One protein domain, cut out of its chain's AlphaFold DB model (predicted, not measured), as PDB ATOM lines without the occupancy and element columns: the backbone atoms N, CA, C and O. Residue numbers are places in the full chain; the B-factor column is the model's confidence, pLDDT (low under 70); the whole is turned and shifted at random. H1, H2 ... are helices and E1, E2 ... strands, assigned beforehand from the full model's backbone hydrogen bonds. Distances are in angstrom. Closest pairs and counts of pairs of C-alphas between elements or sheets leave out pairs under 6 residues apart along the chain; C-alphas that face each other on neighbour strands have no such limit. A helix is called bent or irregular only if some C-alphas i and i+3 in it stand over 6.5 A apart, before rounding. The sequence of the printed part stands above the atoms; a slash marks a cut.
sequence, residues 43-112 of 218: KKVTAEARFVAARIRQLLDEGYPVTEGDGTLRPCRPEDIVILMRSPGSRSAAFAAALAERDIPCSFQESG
ATOM      1  N   LYS A  43     341.353 332.294 398.126       74.06
ATOM      2  CA  LYS A  43     341.084 331.720 399.451       74.06
ATOM      3  C   LYS A  43     341.409 332.778 400.513       74.06
ATOM      4  O   LYS A  43     342.453 333.418 400.431       74.06
ATOM      5  N   LYS A  44     340.552 332.937 401.533       82.12
ATOM      6  CA  LYS A  44     340.716 333.937 402.616       82.12
ATOM      7  C   LYS A  44     342.136 333.961 403.204       82.12
ATOM      8  O   LYS A  44     342.692 335.031 403.413       82.12
ATOM      9  N   VAL A  45     342.740 332.782 403.374       86.94
ATOM     10  CA  VAL A  45     344.113 332.607 403.880       86.94
ATOM     11  C   VAL A  45     345.160 333.245 402.962       86.94
ATOM     12  O   VAL A  45     346.110 333.840 403.447       86.94
ATOM     13  N   THR A  46     344.993 333.163 401.641       88.94
ATOM     14  CA  THR A  46     345.913 333.779 400.674       88.94
ATOM     15  C   THR A  46     345.823 335.303 400.708       88.94
ATOM     16  O   THR A  46     346.844 335.977 400.602       88.94
ATOM     17  N   ALA A  47     344.617 335.856 400.878       90.00
ATOM     18  CA  ALA A  47     344.437 337.300 401.026       90.00
ATOM     19  C   ALA A  47     345.112 337.816 402.307       90.00
ATOM     20  O   ALA A  47     345.833 338.809 402.264       90.00
ATOM     21  N   GLU A  48     344.938 337.099 403.419       91.94
ATOM     22  CA  GLU A  48     345.613 337.387 404.688       91.94
ATOM     23  C   GLU A  48     347.141 337.297 404.560       91.94
ATOM     24  O   GLU A  48     347.847 338.235 404.919       91.94
ATOM     25  N   ALA A  49     347.650 336.217 403.961       93.50
ATOM     26  CA  ALA A  49     349.077 336.011 403.731       93.50
ATOM     27  C   ALA A  49     349.710 337.138 402.900       93.50
ATOM     28  O   ALA A  49     350.753 337.678 403.269       93.50
ATOM     29  N   ARG A  50     349.065 337.536 401.796       94.00
ATOM     30  CA  ARG A  50     349.547 338.625 400.929       94.00
ATOM     31  C   ARG A  50     349.518 339.982 401.614       94.00
ATOM     32  O   ARG A  50     350.420 340.782 401.376       94.00
ATOM     33  N   PHE A  51     348.513 340.238 402.447       95.38
ATOM     34  CA  PHE A  51     348.455 341.455 403.248       95.38
ATOM     35  C   PHE A  51     349.625 341.521 404.233       95.38
ATOM     36  O   PHE A  51     350.358 342.508 404.250       95.38
ATOM     37  N   VAL A  52     349.850 340.446 404.996       95.50
ATOM     38  CA  VAL A  52     350.953 340.373 405.964       95.50
ATOM     39  C   VAL A  52     352.302 340.526 405.264       95.50
ATOM     40  O   VAL A  52     353.116 341.343 405.685       95.50
ATOM     41  N   ALA A  53     352.520 339.820 404.152       97.00
ATOM     42  CA  ALA A  53     353.754 339.936 403.383       97.00
ATOM     43  C   ALA A  53     353.980 341.363 402.847       97.00
ATOM     44  O   ALA A  53     355.108 341.848 402.848       97.00
ATOM     45  N   ALA A  54     352.920 342.064 402.425       96.81
ATOM     46  CA  ALA A  54     353.017 343.461 402.003       96.81
ATOM     47  C   ALA A  54     353.403 344.392 403.160       96.81
ATOM     48  O   ALA A  54     354.279 345.235 402.982       96.81
ATOM     49  N   ARG A  55     352.809 344.211 404.348       96.50
ATOM     50  CA  ARG A  55     353.163 345.012 405.528       96.50
ATOM     51  C   ARG A  55     354.609 344.771 405.957       96.50
ATOM     52  O   ARG A  55     355.323 345.727 406.231       96.50
ATOM     53  N   ILE A  56     355.061 343.518 405.953       97.12
ATOM     54  CA  ILE A  56     356.452 343.167 406.272       97.12
ATOM     55  C   ILE A  56     357.418 343.802 405.269       97.12
ATOM     56  O   ILE A  56     358.396 344.418 405.682       97.12
ATOM     57  N   ARG A  57     357.132 343.710 403.961       97.62
ATOM     58  CA  ARG A  57     357.953 344.356 402.923       97.62
ATOM     59  C   ARG A  57     358.070 345.858 403.166       97.62
ATOM     60  O   ARG A  57     359.176 346.381 403.152       97.62
ATOM     61  N   GLN A  58     356.951 346.516 403.465       96.88
ATOM     62  CA  GLN A  58     356.926 347.942 403.774       96.88
ATOM     63  C   GLN A  58     357.808 348.282 404.985       96.88
ATOM     64  O   GLN A  58     358.617 349.197 404.898       96.88
ATOM     65  N   LEU A  59     357.700 347.530 406.087       95.94
ATOM     66  CA  LEU A  59     358.534 347.749 407.278       95.94
ATOM     67  C   LEU A  59     360.030 347.622 406.961       95.94
ATOM     68  O   LEU A  59     360.827 348.426 407.444       95.94
ATOM     69  N   LEU A  60     360.397 346.634 406.143       96.81
ATOM     70  CA  LEU A  60     361.776 346.416 405.704       96.81
ATOM     71  C   LEU A  60     362.270 347.538 404.775       96.81
ATOM     72  O   LEU A  60     363.418 347.951 404.892       96.81
ATOM     73  N   ASP A  61     361.422 348.034 403.869       96.81
ATOM     74  CA  ASP A  61     361.755 349.139 402.956       96.81
ATOM     75  C   ASP A  61     361.917 350.474 403.689       96.81
ATOM     76  O   ASP A  61     362.816 351.253 403.378       96.81
ATOM     77  N   GLU A  62     361.065 350.730 404.683       95.62
ATOM     78  CA  GLU A  62     361.120 351.925 405.531       95.62
ATOM     79  C   GLU A  62     362.258 351.857 406.561       95.62
ATOM     80  O   GLU A  62     362.615 352.874 407.154       95.62
ATOM     81  N   GLY A  63     362.839 350.672 406.775       94.81
ATOM     82  CA  GLY A  63     363.880 350.452 407.770       94.81
ATOM     83  C   GLY A  63     363.370 350.669 409.191       94.81
ATOM     84  O   GLY A  63     364.025 351.358 409.974       94.81
ATOM     85  N   TYR A  64     362.202 350.101 409.515       94.00
ATOM     86  CA  TYR A  64     361.539 350.302 410.805       94.00
ATOM     87  C   TYR A  64     362.517 350.091 411.984       94.00
ATOM     88  O   TYR A  64     363.194 349.061 412.029       94.00
ATOM     89  N   PRO A  65     362.629 351.040 412.929       92.56
ATOM     90  CA  PRO A  65     363.706 351.050 413.919       92.56
ATOM     91  C   PRO A  65     363.543 349.983 415.012       92.56
ATOM     92  O   PRO A  65     362.627 350.056 415.836       92.56
ATOM     93  N   VAL A  66     364.504 349.063 415.087       91.62
ATOM     94  CA  VAL A  66     364.653 348.042 416.136       91.62
ATOM     95  C   VAL A  66     365.741 348.472 417.118       91.62
ATOM     96  O   VAL A  66     366.807 348.933 416.704       91.62
ATOM     97  N   THR A  67     365.459 348.339 418.416       89.44
ATOM     98  CA  THR A  67     366.404 348.661 419.495       89.44
ATOM     99  C   THR A  67     367.370 347.495 419.724       89.44
ATOM    100  O   THR A  67     366.934 346.372 419.969       89.44
ATOM    101  N   GLU A  68     368.671 347.767 419.661       87.88
ATOM    102  CA  GLU A  68     369.752 346.828 419.980       87.88
ATOM    103  C   GLU A  68     370.017 346.750 421.490       87.88
ATOM    104  O   GLU A  68     369.609 347.623 422.258       87.88
ATOM    105  N   GLY A  69     370.747 345.720 421.931       82.44
ATOM    106  CA  GLY A  69     371.065 345.499 423.349       82.44
ATOM    107  C   GLY A  69     371.858 346.630 424.020       82.44
ATOM    108  O   GLY A  69     371.827 346.754 425.241       82.44
ATOM    109  N   ASP A  70     372.540 347.469 423.238       84.31
ATOM    110  CA  ASP A  70     373.245 348.671 423.703       84.31
ATOM    111  C   ASP A  70     372.369 349.943 423.697       84.31
ATOM    112  O   ASP A  70     372.841 351.027 424.041       84.31
ATOM    113  N   GLY A  71     371.092 349.817 423.322       83.62
ATOM    114  CA  GLY A  71     370.123 350.908 423.230       83.62
ATOM    115  C   GLY A  71     370.153 351.682 421.912       83.62
ATOM    116  O   GLY A  71     369.349 352.601 421.739       83.62
ATOM    117  N   THR A  72     371.041 351.342 420.975       90.00
ATOM    118  CA  THR A  72     371.076 351.982 419.655       90.00
ATOM    119  C   THR A  72     369.929 351.504 418.763       90.00
ATOM    120  O   THR A  72     369.333 350.451 418.984       90.00
ATOM    121  N   LEU A  73     369.581 352.309 417.753       91.38
ATOM    122  CA  LEU A  73     368.545 351.967 416.781       91.38
ATOM    123  C   LEU A  73     369.174 351.518 415.469       91.38
ATOM    124  O   LEU A  73     370.058 352.190 414.932       91.38
ATOM    125  N   ARG A  74     368.647 350.429 414.913       94.50
ATOM    126  CA  ARG A  74     368.979 349.968 413.565       94.50
ATOM    127  C   ARG A  74     367.727 349.677 412.739       94.50
ATOM    128  O   ARG A  74     366.676 349.401 413.318       94.50
ATOM    129  N   PRO A  75     367.829 349.666 411.400       96.44
ATOM    130  CA  PRO A  75     366.760 349.159 410.553       96.44
ATOM    131  C   PRO A  75     366.410 347.707 410.892       96.44
ATOM    132  O   PRO A  75     367.300 346.896 411.196       96.44
ATOM    133  N   CYS A  76     365.122 347.380 410.818       95.44
ATOM    134  CA  CYS A  76     364.653 346.012 410.951       95.44
ATOM    135  C   CYS A  76     365.199 345.132 409.824       95.44
ATOM    136  O   CYS A  76     365.487 345.563 408.705       95.44
ATOM    137  N   ARG A  77     365.343 343.859 410.150       95.62
ATOM    138  CA  ARG A  77     365.763 342.784 409.267       95.62
ATOM    139  C   ARG A  77     364.672 341.718 409.258       95.62
ATOM    140  O   ARG A  77     363.873 341.657 410.192       95.62
ATOM    141  N   PRO A  78     364.647 340.827 408.254       93.69
ATOM    142  CA  PRO A  78     363.684 339.727 408.236       93.69
ATOM    143  C   PRO A  78     363.711 338.872 409.516       93.69
ATOM    144  O   PRO A  78     362.668 338.413 409.963       93.69
ATOM    145  N   GLU A  79     364.888 338.712 410.133       92.50
ATOM    146  CA  GLU A  79     365.095 337.964 411.385       92.50
ATOM    147  C   GLU A  79     364.432 338.588 412.626       92.50
ATOM    148  O   GLU A  79     364.198 337.880 413.602       92.50
ATOM    149  N   ASP A  80     364.068 339.872 412.583       93.31
ATOM    150  CA  ASP A  80     363.378 340.549 413.690       93.31
ATOM    151  C   ASP A  80     361.861 340.307 413.685       93.31
ATOM    152  O   ASP A  80     361.148 340.760 414.582       93.31
ATOM    153  N   ILE A  81     361.335 339.643 412.653       94.75
ATOM    154  CA  ILE A  81     359.899 339.537 412.404       94.75
ATOM    155  C   ILE A  81     359.448 338.094 412.608       94.75
ATOM    156  O   ILE A  81     359.882 337.178 411.913       94.75
ATOM    157  N   VAL A  82     358.498 337.899 413.526       93.12
ATOM    158  CA  VAL A  82     357.859 336.604 413.777       93.12
ATOM    159  C   VAL A  82     356.371 336.660 413.437       93.12
ATOM    160  O   VAL A  82     355.652 337.567 413.853       93.12
ATOM    161  N   ILE A  83     355.889 335.667 412.686       91.88
ATOM    162  CA  ILE A  83     354.461 335.496 412.390       91.88
ATOM    163  C   ILE A  83     353.919 334.396 413.299       91.88
ATOM    164  O   ILE A  83     354.184 333.213 413.090       91.88
ATOM    165  N   LEU A  84     353.138 334.785 414.306       89.94
ATOM    166  CA  LEU A  84     352.509 333.846 415.230       89.94
ATOM    167  C   LEU A  84     351.126 333.438 414.722       89.94
ATOM    168  O   LEU A  84     350.290 334.268 414.371       89.94
ATOM    169  N   MET A  85     350.875 332.132 414.703       85.31
ATOM    170  CA  MET A  85     349.609 331.559 414.263       85.31
ATOM    171  C   MET A  85     349.097 330.567 415.296       85.31
ATOM    172  O   MET A  85     349.859 329.757 415.813       85.31
ATOM    173  N   ARG A  86     347.779 330.547 415.520       80.94
ATOM    174  CA  ARG A  86     347.144 329.544 416.393       80.94
ATOM    175  C   ARG A  86     347.357 328.107 415.900       80.94
ATOM    176  O   ARG A  86     347.425 327.179 416.698       80.94
ATOM    177  N   SER A  87     347.396 327.904 414.583       77.69
ATOM    178  CA  SER A  87     347.583 326.589 413.957       77.69
ATOM    179  C   SER A  87     348.312 326.760 412.616       77.69
ATOM    180  O   SER A  87     347.653 327.066 411.619       77.69
ATOM    181  N   PRO A  88     349.653 326.613 412.586       71.19
ATOM    182  CA  PRO A  88     350.466 326.881 411.395       71.19
ATOM    183  C   PRO A  88     350.116 325.988 410.196       71.19
ATOM    184  O   PRO A  88     349.936 326.511 409.104       71.19
ATOM    185  N   GLY A  89     349.918 324.682 410.426       73.25
ATOM    186  CA  GLY A  89     349.548 323.630 409.457       73.25
ATOM    187  C   GLY A  89     349.369 324.057 407.991       73.25
ATOM    188  O   GLY A  89     350.323 324.406 407.302       73.25
ATOM    189  N   SER A  90     348.127 324.042 407.498       70.19
ATOM    190  CA  SER A  90     347.802 324.362 406.097       70.19
ATOM    191  C   SER A  90     347.966 325.841 405.716       70.19
ATOM    192  O   SER A  90     347.765 326.202 404.554       70.19
ATOM    193  N   ARG A  91     348.307 326.715 406.673       82.12
ATOM    194  CA  ARG A  91     348.477 328.161 406.462       82.12
ATOM    195  C   ARG A  91     349.925 328.520 406.134       82.12
ATOM    196  O   ARG A  91     350.124 329.456 405.360       82.12
ATOM    197  N   SER A  92     350.902 327.766 406.643       84.00
ATOM    198  CA  SER A  92     352.333 327.999 406.413       84.00
ATOM    199  C   SER A  92     352.670 328.091 404.927       84.00
ATOM    200  O   SER A  92     353.285 329.062 404.510       84.00
ATOM    201  N   ALA A  93     352.167 327.167 404.100       85.81
ATOM    202  CA  ALA A  93     352.418 327.178 402.656       85.81
ATOM    203  C   ALA A  93     351.906 328.455 401.960       85.81
ATOM    204  O   ALA A  93     352.569 329.002 401.081       85.81
ATOM    205  N   ALA A  94     350.739 328.968 402.369       89.56
ATOM    206  CA  ALA A  94     350.189 330.201 401.804       89.56
ATOM    207  C   ALA A  94     351.011 331.436 402.207       89.56
ATOM    208  O   ALA A  94     351.196 332.337 401.391       89.56
ATOM    209  N   PHE A  95     351.512 331.470 403.444       92.62
ATOM    210  CA  PHE A  95     352.386 332.538 403.929       92.62
ATOM    211  C   PHE A  95     353.780 332.464 403.303       92.62
ATOM    212  O   PHE A  95     354.276 333.490 402.850       92.62
ATOM    213  N   ALA A  96     354.359 331.269 403.182       90.81
ATOM    214  CA  ALA A  96     355.622 331.040 402.486       90.81
ATOM    215  C   ALA A  96     355.561 331.553 401.044       90.81
ATOM    216  O   ALA A  96     356.407 332.341 400.630       90.81
ATOM    217  N   ALA A  97     354.511 331.181 400.306       90.94
ATOM    218  CA  ALA A  97     354.311 331.649 398.940       90.94
ATOM    219  C   ALA A  97     354.171 333.181 398.865       90.94
ATOM    220  O   ALA A  97     354.811 333.816 398.033       90.94
ATOM    221  N   ALA A  98     353.375 333.795 399.748       94.44
ATOM    222  CA  ALA A  98     353.155 335.243 399.740       94.44
ATOM    223  C   ALA A  98     354.399 336.069 400.126       94.44
ATOM    224  O   ALA A  98     354.562 337.187 399.628       94.44
ATOM    225  N   LEU A  99     355.247 335.541 401.017       95.38
ATOM    226  CA  LEU A  99     356.534 336.136 401.397       95.38
ATOM    227  C   LEU A  99     357.555 336.000 400.262       95.38
ATOM    228  O   LEU A  99     358.216 336.981 399.921       95.38
ATOM    229  N   ALA A 100     357.607 334.832 399.614       93.62
ATOM    230  CA  ALA A 100     358.446 334.595 398.444       93.62
ATOM    231  C   ALA A 100     358.066 335.495 397.253       93.62
ATOM    232  O   ALA A 100     358.953 336.029 396.599       93.62
ATOM    233  N   GLU A 101     356.769 335.757 397.020       95.19
ATOM    234  CA  GLU A 101     356.281 336.728 396.016       95.19
ATOM    235  C   GLU A 101     356.844 338.157 396.212       95.19
ATOM    236  O   GLU A 101     356.690 338.997 395.325       95.19
ATOM    237  N   ARG A 102     357.440 338.463 397.373       94.25
ATOM    238  CA  ARG A 102     357.996 339.779 397.742       94.25
ATOM    239  C   ARG A 102     359.477 339.725 398.116       94.25
ATOM    240  O   ARG A 102     359.967 340.656 398.758       94.25
ATOM    241  N   ASP A 103     360.157 338.635 397.769       93.62
ATOM    242  CA  ASP A 103     361.574 338.418 398.066       93.62
ATOM    243  C   ASP A 103     361.905 338.540 399.569       93.62
ATOM    244  O   ASP A 103     362.972 339.018 399.958       93.62
ATOM    245  N   ILE A 104     360.976 338.127 400.440       94.88
ATOM    246  CA  ILE A 104     361.190 338.102 401.891       94.88
ATOM    247  C   ILE A 104     361.631 336.688 402.292       94.88
ATOM    248  O   ILE A 104     360.842 335.748 402.146       94.88
ATOM    249  N   PRO A 105     362.853 336.502 402.826       90.75
ATOM    250  CA  PRO A 105     363.285 335.202 403.315       90.75
ATOM    251  C   PRO A 105     362.481 334.820 404.561       90.75
ATOM    252  O   PRO A 105     362.289 335.630 405.467       90.75
ATOM    253  N   CYS A 106     362.026 333.571 404.620       88.62
ATOM    254  CA  CYS A 106     361.275 333.051 405.754       88.62
ATOM    255  C   CYS A 106     361.658 331.603 406.056       88.62
ATOM    256  O   CYS A 106     361.925 330.817 405.148       88.62
ATOM    257  N   SER A 107     361.627 331.249 407.338       82.44
ATOM    258  CA  SER A 107     361.743 329.873 407.811       82.44
ATOM    259  C   SER A 107     360.475 329.514 408.575       82.44
ATOM    260  O   SER A 107     360.041 330.263 409.450       82.44
ATOM    261  N   PHE A 108     359.878 328.375 408.240       74.88
ATOM    262  CA  PHE A 108     358.804 327.774 409.022       74.88
ATOM    263  C   PHE A 108     359.389 326.576 409.767       74.88
ATOM    264  O   PHE A 108     360.184 325.827 409.203       74.88
ATOM    265  N   GLN A 109     358.992 326.364 411.025       62.97
ATOM    266  CA  GLN A 109     359.260 325.099 411.712       62.97
ATOM    267  C   GLN A 109     358.435 323.986 411.043       62.97
ATOM    268  O   GLN A 109     357.351 323.630 411.506       62.97
ATOM    269  N   GLU A 110     358.927 323.449 409.927       56.12
ATOM    270  CA  GLU A 110     358.392 322.236 409.316       56.12
ATOM    271  C   GLU A 110     358.692 321.057 410.237       56.12
ATOM    272  O   GLU A 110     359.796 320.524 410.291       56.12
ATOM    273  N   SER A 111     357.690 320.669 411.015       51.69
ATOM    274  CA  SER A 111     357.770 319.541 411.946       51.69
ATOM    275  C   SER A 111     357.204 318.246 411.342       51.69
ATOM    276  O   SER A 111     357.203 317.221 412.014       51.69
ATOM    277  N   GLY A 112     356.733 318.268 410.086       49.88
ATOM    278  CA  GLY A 112     355.994 317.153 409.478       49.88
ATOM    279  C   GLY A 112     356.533 316.621 408.147       49.88
ATOM    280  O   GLY A 112     356.491 315.415 407.935       49.88
TER     281      GLY A 112
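This is residues 43 to 112 of the 218 residues of the protein "DNA helicase" of Oscillibacter sp (UniProt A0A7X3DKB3). One long helix, H1, runs along the longest axis of an elongated shape, with a shorter helix, H2, packed steeply across its first half and a small hairpin of two short strands, E1 and E2, at its other end. A long link, residues 76 to 88, runs back from the hairpin to the start of H2, and a tail without a named element, residues 101 to 112, follows H2. The printed part has 70 residues with two named helices and two named strands, in the order H1, E1, E2, H2; the sheet, of order E1 - E2, is antiparallel, and the class is mostly helix. The whole is only just loose, close to compact, with a radius of gyration of the C-alphas of 13.4 A, and the C-alphas span 40 by 24 by 18 A.

Start with H1, residues 44 to 62, and look next at H2, residues 89 to 100. The two touch, and their closest C-alphas, those of Ala 49 and Phe 95, are 4.8 A apart. H1 touches H2 with residues 45 to 53 alone. Their lines stand at a steep tilt of 41 degrees, and they run the same way. Past H1, find E1, residues 65 to 67, and E2, residues 73 to 75, a hairpin of antiparallel neighbours whose directions stand at 134 degrees. Here N 66 and O 74 are within hydrogen-bond range at 2.8 A, and so are N 74 and O 66 at 3.0 A. The closest C-alphas of H1 and E2, those of Leu 60 and Pro 75, are 7.5 A apart. E1 and H2 are apart. In H1 every O i to N i+4 pair is within hydrogen-bond range; in H2, 6 of 8 are.

Find C-alpha 44 at (340.716, 333.937, 402.616); from there H1 runs 27.4 A to C-alpha 62 at (361.120, 351.925, 405.531). E1 covers residues 65 to 67 and is 6.6 A long; E2 covers residues 73 to 75 and is 7.1 A long. H2 runs 17.9 A from C-alpha 89 to C-alpha 100 at (358.446, 334.595, 398.444). It is neither bent nor irregular, but only just: C-alphas 90 and 93 are 6.4 A apart.

The two C-alphas farthest apart are those of Lys 43 and Asp 70, at 43.7 A. The printed part has no cut. The links H1 to E1 and E1 to E2 are tight, and the link E2 to H2, with 13 residues, is long. Read the B-factor column for the model's confidence: the mean pLDDT of the printed part is 88.1, and residues 109 to 112 are under 70.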